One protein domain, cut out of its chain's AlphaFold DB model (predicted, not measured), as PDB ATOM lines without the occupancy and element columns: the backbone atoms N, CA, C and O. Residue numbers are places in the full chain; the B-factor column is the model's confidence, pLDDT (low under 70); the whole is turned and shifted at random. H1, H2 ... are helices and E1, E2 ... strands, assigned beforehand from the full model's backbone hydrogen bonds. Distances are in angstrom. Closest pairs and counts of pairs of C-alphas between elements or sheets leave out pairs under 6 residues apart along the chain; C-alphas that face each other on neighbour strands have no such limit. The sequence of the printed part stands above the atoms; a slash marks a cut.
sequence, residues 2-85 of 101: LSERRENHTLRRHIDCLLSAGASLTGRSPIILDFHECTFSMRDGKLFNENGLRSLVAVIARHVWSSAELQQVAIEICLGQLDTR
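What this domain is: This is residues 2 to 85 of the 101 residues of an uncharacterized protein of Pseudomonas stutzeri (UniProt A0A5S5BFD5). A four-stranded antiparallel sheet forms a wall with one bare face; H1 slants over its other face, and the helical hairpin of H2 and H3 packs with H2 over that same face. H3 lies side by side with H2 and also packs on the later part of H1. The 84 printed residues hold, in order, H1 E1 E2 E3 E4 H2 H3; the sheet order is E1 - E2 - E3 - E4, and the class is mixed, helices and strands. The whole is compact, with a radius of gyration of the C-alphas of 11.9 A and spans of 35 by 25 by 24 A.

Where its parts are: H1, residues 2 to 20, starts at C-alpha 2 (132.231, 47.209, 100.382) and is 27.0 A long. E1 is residues 24 to 28, E2 31 to 35, E3 38 to 43, 15.5 A long, and E4 46 to 49. H2 is residues 53 to 62, 14.2 A; H3, residues 68 to 85, 26.7 A, ends at C-alpha 85 (115.653, 61.071, 112.579).

How they stand to each other: E1 to E4 form a meander, each strand the antiparallel neighbour of the one before. Within hydrogen-bond range are N 24 and O 34, 2.8 A, across the neighbours E1 and E2; N 40 and O 33, 2.8 A, across E2 and E3; and N 48 and O 41, 2.8 A, across E3 and E4. H1 and H2, on the same face, make two layers with the sheet, helices over one face. H1 runs slantwise to the strands at a height over the sheet of 10.1 A; its closest C-alphas to E4 are Leu 11 and Lys 46, 5.8 A. H2 lies only just over E3, with 3 C-alphas, at a height of 7.8 A; the C-alphas of Cys 38 and Leu 56 are closest, 6.4 A. H3 only grazes the sheet, with residues 77 to 84. H2 and H3 touch at a shallow tilt of 8 degrees, opposite ways, closest at the C-alphas of Val 57 and Cys 78, 6.6 A. H1, with residues 13 to 18 alone, touches H3 at a steep tilt of 59 degrees, closest at the C-alphas of Cys 17 and Leu 70, 6.0 A. H1 and H2 are apart. In H1 and H2 every O i to N i+4 pair is within hydrogen-bond range, in H3 11 of 14.

The domain as a whole: The C-alphas farthest apart, of Leu 2 and Arg 62, are 35.7 A apart. The printed part has no cut, and its links are tight. Mean pLDDT of the printed part is 88.2; residues 2 to 8 and 84 to 85 are under 70.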
ATOM      1  N   LEU A   2     132.657  48.235  99.398       56.97
ATOM      2  CA  LEU A   2     132.231  47.209 100.382       56.97
ATOM      3  C   LEU A   2     131.033  47.642 101.249       56.97
ATOM      4  O   LEU A   2     130.164  46.816 101.520       56.97
ATOM      5  N   SER A   3     130.964  48.918 101.643       59.34
ATOM      6  CA  SER A   3     129.856  49.462 102.445       59.34
ATOM      7  C   SER A   3     128.527  49.429 101.686       59.34
ATOM      8  O   SER A   3     127.560  48.882 102.198       59.34
ATOM      9  N   GLU A   4     128.519  49.853 100.418       56.72
ATOM     10  CA  GLU A   4     127.330  49.818  99.547       56.72
ATOM     11  C   GLU A   4     126.788  48.393  99.346       56.72
ATOM     12  O   GLU A   4     125.579  48.172  99.336       56.72
ATOM     13  N   ARG A   5     127.675  47.388  99.232       57.12
ATOM     14  CA  ARG A   5     127.253  45.978  99.157       57.12
ATOM     15  C   ARG A   5     126.585  45.526 100.454       57.12
ATOM     16  O   ARG A   5     125.542  44.885 100.401       57.12
ATOM     17  N   ARG A   6     127.164  45.859 101.615       58.91
ATOM     18  CA  ARG A   6     126.597  45.506 102.930       58.91
ATOM     19  C   ARG A   6     125.251  46.188 103.176       58.91
ATOM     20  O   ARG A   6     124.326  45.525 103.626       58.91
ATOM     21  N   GLU A   7     125.121  47.460 102.816       59.16
ATOM     22  CA  GLU A   7     123.865  48.214 102.901       59.16
ATOM     23  C   GLU A   7     122.766  47.588 102.031       59.16
ATOM     24  O   GLU A   7     121.634  47.423 102.486       59.16
ATOM     25  N   ASN A   8     123.110  47.130 100.821       66.44
ATOM     26  CA  ASN A   8     122.171  46.431  99.945       66.44
ATOM     27  C   ASN A   8     121.698  45.087 100.538       66.44
ATOM     28  O   ASN A   8     120.520  44.742 100.428       66.44
ATOM     29  N   HIS A   9     122.587  44.356 101.222       80.50
ATOM     30  CA  HIS A   9     122.226  43.123 101.927       80.50
ATOM     31  C   HIS A   9     121.273  43.377 103.101       80.50
ATOM     32  O   HIS A   9     120.307  42.630 103.263       80.50
ATOM     33  N   THR A  10     121.501  44.434 103.883       86.62
ATOM     34  CA  THR A  10     120.618  44.809 104.998       86.62
ATOM     35  C   THR A  10     119.230  45.207 104.503       86.62
ATOM     36  O   THR A  10     118.233  44.681 104.993       86.62
ATOM     37  N   LEU A  11     119.145  46.068 103.482       89.50
ATOM     38  CA  LEU A  11     117.863  46.470 102.898       89.50
ATOM     39  C   LEU A  11     117.077  45.266 102.382       89.50
ATOM     40  O   LEU A  11     115.889  45.124 102.672       89.50
ATOM     41  N   ARG A  12     117.743  44.380 101.635       91.44
ATOM     42  CA  ARG A  12     117.110  43.176 101.106       91.44
ATOM     43  C   ARG A  12     116.592  42.275 102.224       91.44
ATOM     44  O   ARG A  12     115.450  41.844 102.156       91.44
ATOM     45  N   ARG A  13     117.379  42.076 103.285       93.31
ATOM     46  CA  ARG A  13     116.960  41.318 104.474       93.31
ATOM     47  C   ARG A  13     115.716  41.922 105.130       93.31
ATOM     48  O   ARG A  13     114.824  41.178 105.521       93.31
ATOM     49  N   HIS A  14     115.639  43.248 105.236       93.94
ATOM     50  CA  HIS A  14     114.470  43.929 105.799       93.94
ATOM     51  C   HIS A  14     113.224  43.747 104.924       93.94
ATOM     52  O   HIS A  14     112.153  43.439 105.441       93.94
ATOM     53  N   ILE A  15     113.368  43.892 103.603       93.31
ATOM     54  CA  ILE A  15     112.281  43.666 102.641       93.31
ATOM     55  C   ILE A  15     111.795  42.215 102.721       93.31
ATOM     56  O   ILE A  15     110.601  41.982 102.890       93.31
ATOM     57  N   ASP A  16     112.709  41.246 102.665       94.56
ATOM     58  CA  ASP A  16     112.382  39.818 102.710       94.56
ATOM     59  C   ASP A  16     111.704  39.437 104.037       94.56
ATOM     60  O   ASP A  16     110.764  38.640 104.043       94.56
ATOM     61  N   CYS A  17     112.124  40.039 105.154       95.00
ATOM     62  CA  CYS A  17     111.482  39.867 106.457       95.00
ATOM     63  C   CYS A  17     110.025  40.344 106.444       95.00
ATOM     64  O   CYS A  17     109.137  39.583 106.827       95.00
ATOM     65  N   LEU A  18     109.764  41.561 105.952       95.12
ATOM     66  CA  LEU A  18     108.406  42.100 105.865       95.12
ATOM     67  C   LEU A  18     107.530  41.274 104.918       95.12
ATOM     68  O   LEU A  18     106.401  40.942 105.269       95.12
ATOM     69  N   LEU A  19     108.047  40.885 103.750       94.81
ATOM     70  CA  LEU A  19     107.320  40.035 102.803       94.81
ATOM     71  C   LEU A  19     106.986  38.666 103.412       94.81
ATOM     72  O   LEU A  19     105.857  38.195 103.286       94.81
ATOM     73  N   SER A  20     107.930  38.056 104.136       93.88
ATOM     74  CA  SER A  20     107.706  36.786 104.842       93.88
ATOM     75  C   SER A  20     106.668  36.912 105.963       93.88
ATOM     76  O   SER A  20     105.953  35.957 106.249       93.88
ATOM     77  N   ALA A  21     106.560  38.096 106.572       92.88
ATOM     78  CA  ALA A  21     105.552  38.435 107.574       92.88
ATOM     79  C   ALA A  21     104.171  38.778 106.971       92.88
ATOM     80  O   ALA A  21     103.223  39.055 107.710       92.88
ATOM     81  N   GLY A  22     104.034  38.751 105.640       93.88
ATOM     82  CA  GLY A  22     102.781  39.018 104.931       93.88
ATOM     83  C   GLY A  22     102.621  40.452 104.425       93.88
ATOM     84  O   GLY A  22     101.509  40.853 104.082       93.88
ATOM     85  N   ALA A  23     103.697  41.240 104.368       95.44
ATOM     86  CA  ALA A  23     103.664  42.532 103.690       95.44
ATOM     87  C   ALA A  23     103.421  42.364 102.184       95.44
ATOM     88  O   ALA A  23     103.842  41.386 101.564       95.44
ATOM     89  N   SER A  24     102.776  43.359 101.585       96.31
ATOM     90  CA  SER A  24     102.471  43.398 100.157       96.31
ATOM     91  C   SER A  24     103.316  44.448  99.449       96.31
ATOM     92  O   SER A  24     103.427  45.578  99.909       96.31
ATOM     93  N   LEU A  25     103.892  44.084  98.303       95.06
ATOM     94  CA  LEU A  25     104.627  45.009  97.439       95.06
ATOM     95  C   LEU A  25     103.654  45.784  96.549       95.06
ATOM     96  O   LEU A  25     103.141  45.235  95.573       95.06
ATOM     97  N   THR A  26     103.428  47.056  96.867       94.38
ATOM     98  CA  THR A  26     102.458  47.926  96.185       94.38
ATOM     99  C   THR A  26     103.102  48.912  95.209       94.38
ATOM    100  O   THR A  26     102.421  49.446  94.335       94.38
ATOM    101  N   GLY A  27     104.429  49.077  95.252       91.94
ATOM    102  CA  GLY A  27     105.202  49.884  94.299       91.94
ATOM    103  C   GLY A  27     106.615  49.340  94.086       91.94
ATOM    104  O   GLY A  27     107.156  48.667  94.962       91.94
ATOM    105  N   ARG A  28     107.217  49.587  92.911       85.12
ATOM    106  CA  ARG A  28     108.562  49.073  92.553       85.12
ATOM    107  C   ARG A  28     109.601  50.132  92.167       85.12
ATOM    108  O   ARG A  28     110.784  49.812  92.192       85.12
ATOM    109  N   SER A  29     109.187  51.366  91.879       80.25
ATOM    110  CA  SER A  29     110.083  52.490  91.561       80.25
ATOM    111  C   SER A  29     109.473  53.821  92.036       80.25
ATOM    112  O   SER A  29     108.893  54.535  91.217       80.25
ATOM    113  N   PRO A  30     109.565  54.165  93.336       82.19
ATOM    114  CA  PRO A  30     110.321  53.475  94.389       82.19
ATOM    115  C   PRO A  30     109.632  52.201  94.906       82.19
ATOM    116  O   PRO A  30     108.446  51.976  94.657       82.19
ATOM    117  N   ILE A  31     110.386  51.355  95.616       90.00
ATOM    118  CA  ILE A  31     109.820  50.203  96.332       90.00
ATOM    119  C   ILE A  31     108.892  50.725  97.431       90.00
ATOM    120  O   ILE A  31     109.316  51.541  98.254       90.00
ATOM    121  N   ILE A  32     107.652  50.235  97.432       94.19
ATOM    122  CA  ILE A  32     106.636  50.526  98.448       94.19
ATOM    123  C   ILE A  32     106.087  49.200  98.965       94.19
ATOM    124  O   ILE A  32     105.686  48.344  98.171       94.19
ATOM    125  N   LEU A  33     106.101  49.030 100.284       95.81
ATOM    126  CA  LEU A  33     105.558  47.865 100.972       95.81
ATOM    127  C   LEU A  33     104.460  48.308 101.931       95.81
ATOM    128  O   LEU A  33     104.685  49.203 102.739       95.81
ATOM    129  N   ASP A  34     103.331  47.617 101.911       95.75
ATOM    130  CA  ASP A  34     102.284  47.780 102.913       95.75
ATOM    131  C   ASP A  34     102.292  46.588 103.864       95.75
ATOM    132  O   ASP A  34     102.239  45.428 103.448       95.75
ATOM    133  N   PHE A  35     102.380  46.876 105.157       95.31
ATOM    134  CA  PHE A  35     102.394  45.889 106.225       95.31
ATOM    135  C   PHE A  35     101.471  46.349 107.351       95.31
ATOM    136  O   PHE A  35     101.795  47.262 108.115       95.31
ATOM    137  N   HIS A  36     100.311  45.699 107.456       92.94
ATOM    138  CA  HIS A  36      99.213  46.122 108.332       92.94
ATOM    139  C   HIS A  36      98.862  47.601 108.100       92.94
ATOM    140  O   HIS A  36      98.482  47.983 107.001       92.94
ATOM    141  N   GLU A  37      99.002  48.432 109.131       91.19
ATOM    142  CA  GLU A  37      98.686  49.866 109.132       91.19
ATOM    143  C   GLU A  37      99.916  50.740 108.803       91.19
ATOM    144  O   GLU A  37      99.895  51.950 109.031       91.19
ATOM    145  N   CYS A  38     101.019  50.134 108.347       94.38
ATOM    146  CA  CYS A  38     102.266  50.822 108.022       94.38
ATOM    147  C   CYS A  38     102.604  50.693 106.536       94.38
ATOM    148  O   CYS A  38     102.691  49.586 106.004       94.38
ATOM    149  N   THR A  39     102.883  51.831 105.911       95.50
ATOM    150  CA  THR A  39     103.436  51.927 104.563       95.50
ATOM    151  C   THR A  39     104.918  52.245 104.664       95.50
ATOM    152  O   THR A  39     105.326  53.242 105.267       95.50
ATOM    153  N   PHE A  40     105.736  51.399 104.050       94.50
ATOM    154  CA  PHE A  40     107.174  51.575 103.959       94.50
ATOM    155  C   PHE A  40     107.559  52.034 102.560       94.50
ATOM    156  O   PHE A  40     107.251  51.353 101.583       94.50
ATOM    157  N   SER A  41     108.301  53.133 102.464       93.25
ATOM    158  CA  SER A  41     108.957  53.545 101.223       93.25
ATOM    159  C   SER A  41     110.463  53.325 101.306       93.25
ATOM    160  O   SER A  41     111.073  53.437 102.370       93.25
ATOM    161  N   MET A  42     111.087  52.995 100.179       89.62
ATOM    162  CA  MET A  42     112.544  52.945 100.095       89.62
ATOM    163  C   MET A  42     113.115  54.344  99.829       89.62
ATOM    164  O   MET A  42     112.806  54.949  98.801       89.62
ATOM    165  N   ARG A  43     114.002  54.821 100.710       86.12
ATOM    166  CA  ARG A  43     114.763  56.075 100.566       86.12
ATOM    167  C   ARG A  43     116.211  55.844 100.978       86.12
ATOM    168  O   ARG A  43     116.454  55.206 101.999       86.12
ATOM    169  N   ASP A  44     117.159  56.307 100.168       81.06
ATOM    170  CA  ASP A  44     118.604  56.227 100.449       81.06
ATOM    171  C   ASP A  44     119.086  54.832 100.898       81.06
ATOM    172  O   ASP A  44     119.857  54.680 101.843       81.06
ATOM    173  N   GLY A  45     118.576  53.779 100.247       83.06
ATOM    174  CA  GLY A  45     118.937  52.395 100.566       83.06
ATOM    175  C   GLY A  45     118.351  51.857 101.879       83.06
ATOM    176  O   GLY A  45     118.787  50.809 102.352       83.06
ATOM    177  N   LYS A  46     117.363  52.533 102.473       86.06
ATOM    178  CA  LYS A  46     116.674  52.127 103.706       86.06
ATOM    179  C   LYS A  46     115.162  52.116 103.501       86.06
ATOM    180  O   LYS A  46     114.635  52.828 102.653       86.06
ATOM    181  N   LEU A  47     114.461  51.312 104.295       90.06
ATOM    182  CA  LEU A  47     113.007  51.418 104.411       90.06
ATOM    183  C   LEU A  47     112.670  52.527 105.401       90.06
ATOM    184  O   LEU A  47     113.314  52.620 106.440       90.06
ATOM    185  N   PHE A  48     111.649  53.319 105.102       91.06
ATOM    186  CA  PHE A  48     111.107  54.368 105.958       91.06
ATOM    187  C   PHE A  48     109.624  54.142 106.176       91.06
ATOM    188  O   PHE A  48     108.893  53.982 105.205       91.06
ATOM    189  N   ASN A  49     109.183  54.151 107.435       93.50
ATOM    190  CA  ASN A  49     107.757  54.082 107.737       93.50
ATOM    191  C   ASN A  49     107.120  55.472 107.636       93.50
ATOM    192  O   ASN A  49     107.398  56.348 108.463       93.50
ATOM    193  N   GLU A  50     106.199  55.639 106.694       92.06
ATOM    194  CA  GLU A  50     105.474  56.893 106.467       92.06
ATOM    195  C   GLU A  50     104.535  57.234 107.632       92.06
ATOM    196  O   GLU A  50     104.304  58.398 107.952       92.06
ATOM    197  N   ASN A  51     104.038  56.218 108.342       92.06
ATOM    198  CA  ASN A  51     103.091  56.381 109.449       92.06
ATOM    199  C   ASN A  51     103.775  56.746 110.781       92.06
ATOM    200  O   ASN A  51     103.110  56.888 111.811       92.06
ATOM    201  N   GLY A  52     105.105  56.882 110.785       89.31
ATOM    202  CA  GLY A  52     105.910  57.266 111.939       89.31
ATOM    203  C   GLY A  52     106.283  56.118 112.887       89.31
ATOM    204  O   GLY A  52     105.691  55.039 112.904       89.31
ATOM    205  N   LEU A  53     107.300  56.363 113.719       90.25
ATOM    206  CA  LEU A  53     107.913  55.330 114.563       90.25
ATOM    207  C   LEU A  53     106.950  54.687 115.575       90.25
ATOM    208  O   LEU A  53     107.027  53.489 115.817       90.25
ATOM    209  N   ARG A  54     106.031  55.459 116.170       90.94
ATOM    210  CA  ARG A  54     105.088  54.910 117.159       90.94
ATOM    211  C   ARG A  54     104.162  53.866 116.528       90.94
ATOM    212  O   ARG A  54     103.959  52.808 117.114       90.94
ATOM    213  N   SER A  55     103.643  54.166 115.340       90.88
ATOM    214  CA  SER A  55     102.794  53.261 114.560       90.88
ATOM    215  C   SER A  55     103.566  52.001 114.169       90.88
ATOM    216  O   SER A  55     103.071  50.895 114.364       90.88
ATOM    217  N   LEU A  56     104.824  52.168 113.737       92.94
ATOM    218  CA  LEU A  56     105.722  51.060 113.411       92.94
ATOM    219  C   LEU A  56     105.907  50.097 114.589       92.94
ATOM    220  O   LEU A  56     105.667  48.899 114.455       92.94
ATOM    221  N   VAL A  57     106.304  50.624 115.751       93.75
ATOM    222  CA  VAL A  57     106.541  49.818 116.958       93.75
ATOM    223  C   VAL A  57     105.264  49.092 117.377       93.75
ATOM    224  O   VAL A  57     105.317  47.912 117.712       93.75
ATOM    225  N   ALA A  58     104.109  49.761 117.316       94.06
ATOM    226  CA  ALA A  58     102.828  49.148 117.655       94.06
ATOM    227  C   ALA A  58     102.442  48.005 116.701       94.06
ATOM    228  O   ALA A  58     101.878  47.005 117.141       94.06
ATOM    229  N   VAL A  59     102.723  48.131 115.403       93.81
ATOM    230  CA  VAL A  59     102.485  47.055 114.428       93.81
ATOM    231  C   VAL A  59     103.443  45.886 114.667       93.81
ATOM    232  O   VAL A  59     102.991  44.750 114.788       93.81
ATOM    233  N   ILE A  60     104.742  46.154 114.821       93.62
ATOM    234  CA  ILE A  60     105.760  45.110 115.022       93.62
ATOM    235  C   ILE A  60     105.550  44.342 116.332       93.62
ATOM    236  O   ILE A  60     105.699  43.123 116.350       93.62
ATOM    237  N   ALA A  61     105.164  45.029 117.410       93.62
ATOM    238  CA  ALA A  61     104.909  44.404 118.708       93.62
ATOM    239  C   ALA A  61     103.631  43.549 118.735       93.62
ATOM    240  O   ALA A  61     103.551  42.603 119.513       93.62
ATOM    241  N   ARG A  62     102.626  43.879 117.911       94.25
ATOM    242  CA  ARG A  62     101.375  43.106 117.802       94.25
ATOM    243  C   ARG A  62     101.499  41.900 116.872       94.25
ATOM    244  O   ARG A  62     100.695  40.978 116.978       94.25
ATOM    245  N   HIS A  63     102.447  41.920 115.940       95.06
ATOM    246  CA  HIS A  63     102.609  40.844 114.972       95.06
ATOM    247  C   HIS A  63     103.186  39.579 115.624       95.06
ATOM    248  O   HIS A  63     104.134  39.643 116.407       95.06
ATOM    249  N   VAL A  64     102.625  38.418 115.276       94.19
ATOM    250  CA  VAL A  64     103.136  37.112 115.710       94.19
ATOM    251  C   VAL A  64     104.189  36.647 114.711       94.19
ATOM    252  O   VAL A  64     103.864  36.243 113.598       94.19
ATOM    253  N   TRP A  65     105.455  36.712 115.114       92.94
ATOM    254  CA  TRP A  65     106.593  36.340 114.278       92.94
ATOM    255  C   TRP A  65     106.777  34.822 114.232       92.94
ATOM    256  O   TRP A  65     106.699  34.149 115.258       92.94
ATOM    257  N   SER A  66     107.061  34.279 113.047       92.19
ATOM    258  CA  SER A  66     107.277  32.836 112.865       92.19
ATOM    259  C   SER A  66     108.627  32.342 113.396       92.19
ATOM    260  O   SER A  66     108.788  31.143 113.612       92.19
ATOM    261  N   SER A  67     109.593  33.242 113.618       94.19
ATOM    262  CA  SER A  67     110.889  32.915 114.214       94.19
ATOM    263  C   SER A  67     111.486  34.096 114.984       94.19
ATOM    264  O   SER A  67     111.160  35.261 114.726       94.19
ATOM    265  N   ALA A  68     112.392  33.790 115.917       93.25
ATOM    266  CA  ALA A  68     113.118  34.797 116.689       93.25
ATOM    267  C   ALA A  68     114.026  35.657 115.794       93.25
ATOM    268  O   ALA A  68     114.191  36.851 116.037       93.25
ATOM    269  N   GLU A  69     114.576  35.085 114.721       93.31
ATOM    270  CA  GLU A  69     115.399  35.810 113.752       93.31
ATOM    271  C   GLU A  69     114.585  36.866 112.999       93.31
ATOM    272  O   GLU A  69     115.061  37.987 112.828       93.31
ATOM    273  N   LEU A  70     113.359  36.546 112.573       93.38
ATOM    274  CA  LEU A  70     112.484  37.513 111.902       93.38
ATOM    275  C   LEU A  70     112.028  38.614 112.859       93.38
ATOM    276  O   LEU A  70     112.033  39.786 112.485       93.38
ATOM    277  N   GLN A  71     111.722  38.262 114.109       94.81
ATOM    278  CA  GLN A  71     111.435  39.250 115.147       94.81
ATOM    279  C   GLN A  71     112.625  40.195 115.368       94.81
ATOM    280  O   GLN A  71     112.444  41.408 115.468       94.81
ATOM    281  N   GLN A  72     113.848  39.662 115.397       95.56
ATOM    282  CA  GLN A  72     115.053  40.471 115.554       95.56
ATOM    283  C   GLN A  72     115.254  41.430 114.373       95.56
ATOM    284  O   GLN A  72     115.568  42.599 114.589       95.56
ATOM    285  N   VAL A  73     115.011  40.983 113.136       94.75
ATOM    286  CA  VAL A  73     115.059  41.861 111.952       94.75
ATOM    287  C   VAL A  73     113.996  42.959 112.027       94.75
ATOM    288  O   VAL A  73     114.273  44.109 111.697       94.75
ATOM    289  N   ALA A  74     112.796  42.659 112.518       93.50
ATOM    290  CA  ALA A  74     111.773  43.680 112.725       93.50
ATOM    291  C   ALA A  74     112.221  44.752 113.737       93.50
ATOM    292  O   ALA A  74     112.000  45.947 113.532       93.50
ATOM    293  N   ILE A  75     112.918  44.350 114.803       93.88
ATOM    294  CA  ILE A  75     113.523  45.286 115.759       93.88
ATOM    295  C   ILE A  75     114.617  46.126 115.082       93.88
ATOM    296  O   ILE A  75     114.653  47.339 115.287       93.88
ATOM    297  N   GLU A  76     115.466  45.529 114.236       93.56
ATOM    298  CA  GLU A  76     116.466  46.261 113.437       93.56
ATOM    299  C   GLU A  76     115.802  47.339 112.554       93.56
ATOM    300  O   GLU A  76     116.292  48.469 112.490       93.56
ATOM    301  N   ILE A  77     114.646  47.042 111.946       92.75
ATOM    302  CA  ILE A  77     113.863  48.017 111.167       92.75
ATOM    303  C   ILE A  77     113.419  49.196 112.048       92.75
ATOM    304  O   ILE A  77     113.578  50.348 111.636       92.75
ATOM    305  N   CYS A  78     112.900  48.938 113.256       93.06
ATOM    306  CA  CYS A  78     112.529  49.986 114.218       93.06
ATOM    307  C   CYS A  78     113.718  50.875 114.597       93.06
ATOM    308  O   CYS A  78     113.591  52.100 114.609       93.06
ATOM    309  N   LEU A  79     114.864  50.267 114.907       90.56
ATOM    310  CA  LEU A  79     116.078  50.987 115.294       90.56
ATOM    311  C   LEU A  79     116.600  51.852 114.141       90.56
ATOM    312  O   LEU A  79     116.913  53.021 114.347       90.56
ATOM    313  N   GLY A  80     116.577  51.344 112.907       88.00
ATOM    314  CA  GLY A  80     117.004  52.104 111.731       88.00
ATOM    315  C   GLY A  80     116.201  53.390 111.474       88.00
ATOM    316  O   GLY A  80     116.751  54.346 110.919       88.00
ATOM    317  N   GLN A  81     114.932  53.456 111.905       87.00
ATOM    318  CA  GLN A  81     114.117  54.683 111.840       87.00
ATOM    319  C   GLN A  81     114.545  55.749 112.865       87.00
ATOM    320  O   GLN A  81     114.261  56.934 112.683       87.00
ATOM    321  N   LEU A  82     115.161  55.345 113.981       83.06
ATOM    322  CA  LEU A  82     115.638  56.269 115.012       83.06
ATOM    323  C   LEU A  82     116.908  56.989 114.552       83.06
ATOM    324  O   LEU A  82     116.994  58.210 114.680       83.06
ATOM    325  N   ASP A  83     117.843  56.254 113.952       75.44
ATOM    326  CA  ASP A  83     119.125  56.795 113.476       75.44
ATOM    327  C   ASP A  83     118.944  57.832 112.356       75.44
ATOM    328  O   ASP A  83     119.668  58.825 112.255       75.44
ATOM    329  N   THR A  84     117.930  57.638 111.514       66.88
ATOM    330  CA  THR A  84     117.616  58.557 110.414       66.88
ATOM    331  C   THR A  84     117.020  59.871 110.910       66.88
ATOM    332  O   THR A  84     117.435  60.932 110.450       66.88
ATOM    333  N   ARG A  85     116.166  59.843 111.942       59.25
ATOM    334  CA  ARG A  85     115.653  61.071 112.579       59.25
ATOM    335  C   ARG A  85     116.746  61.887 113.269       59.25
ATOM    336  O   ARG A  85     116.695  63.111 113.246       59.25
TER     337      ARG A  85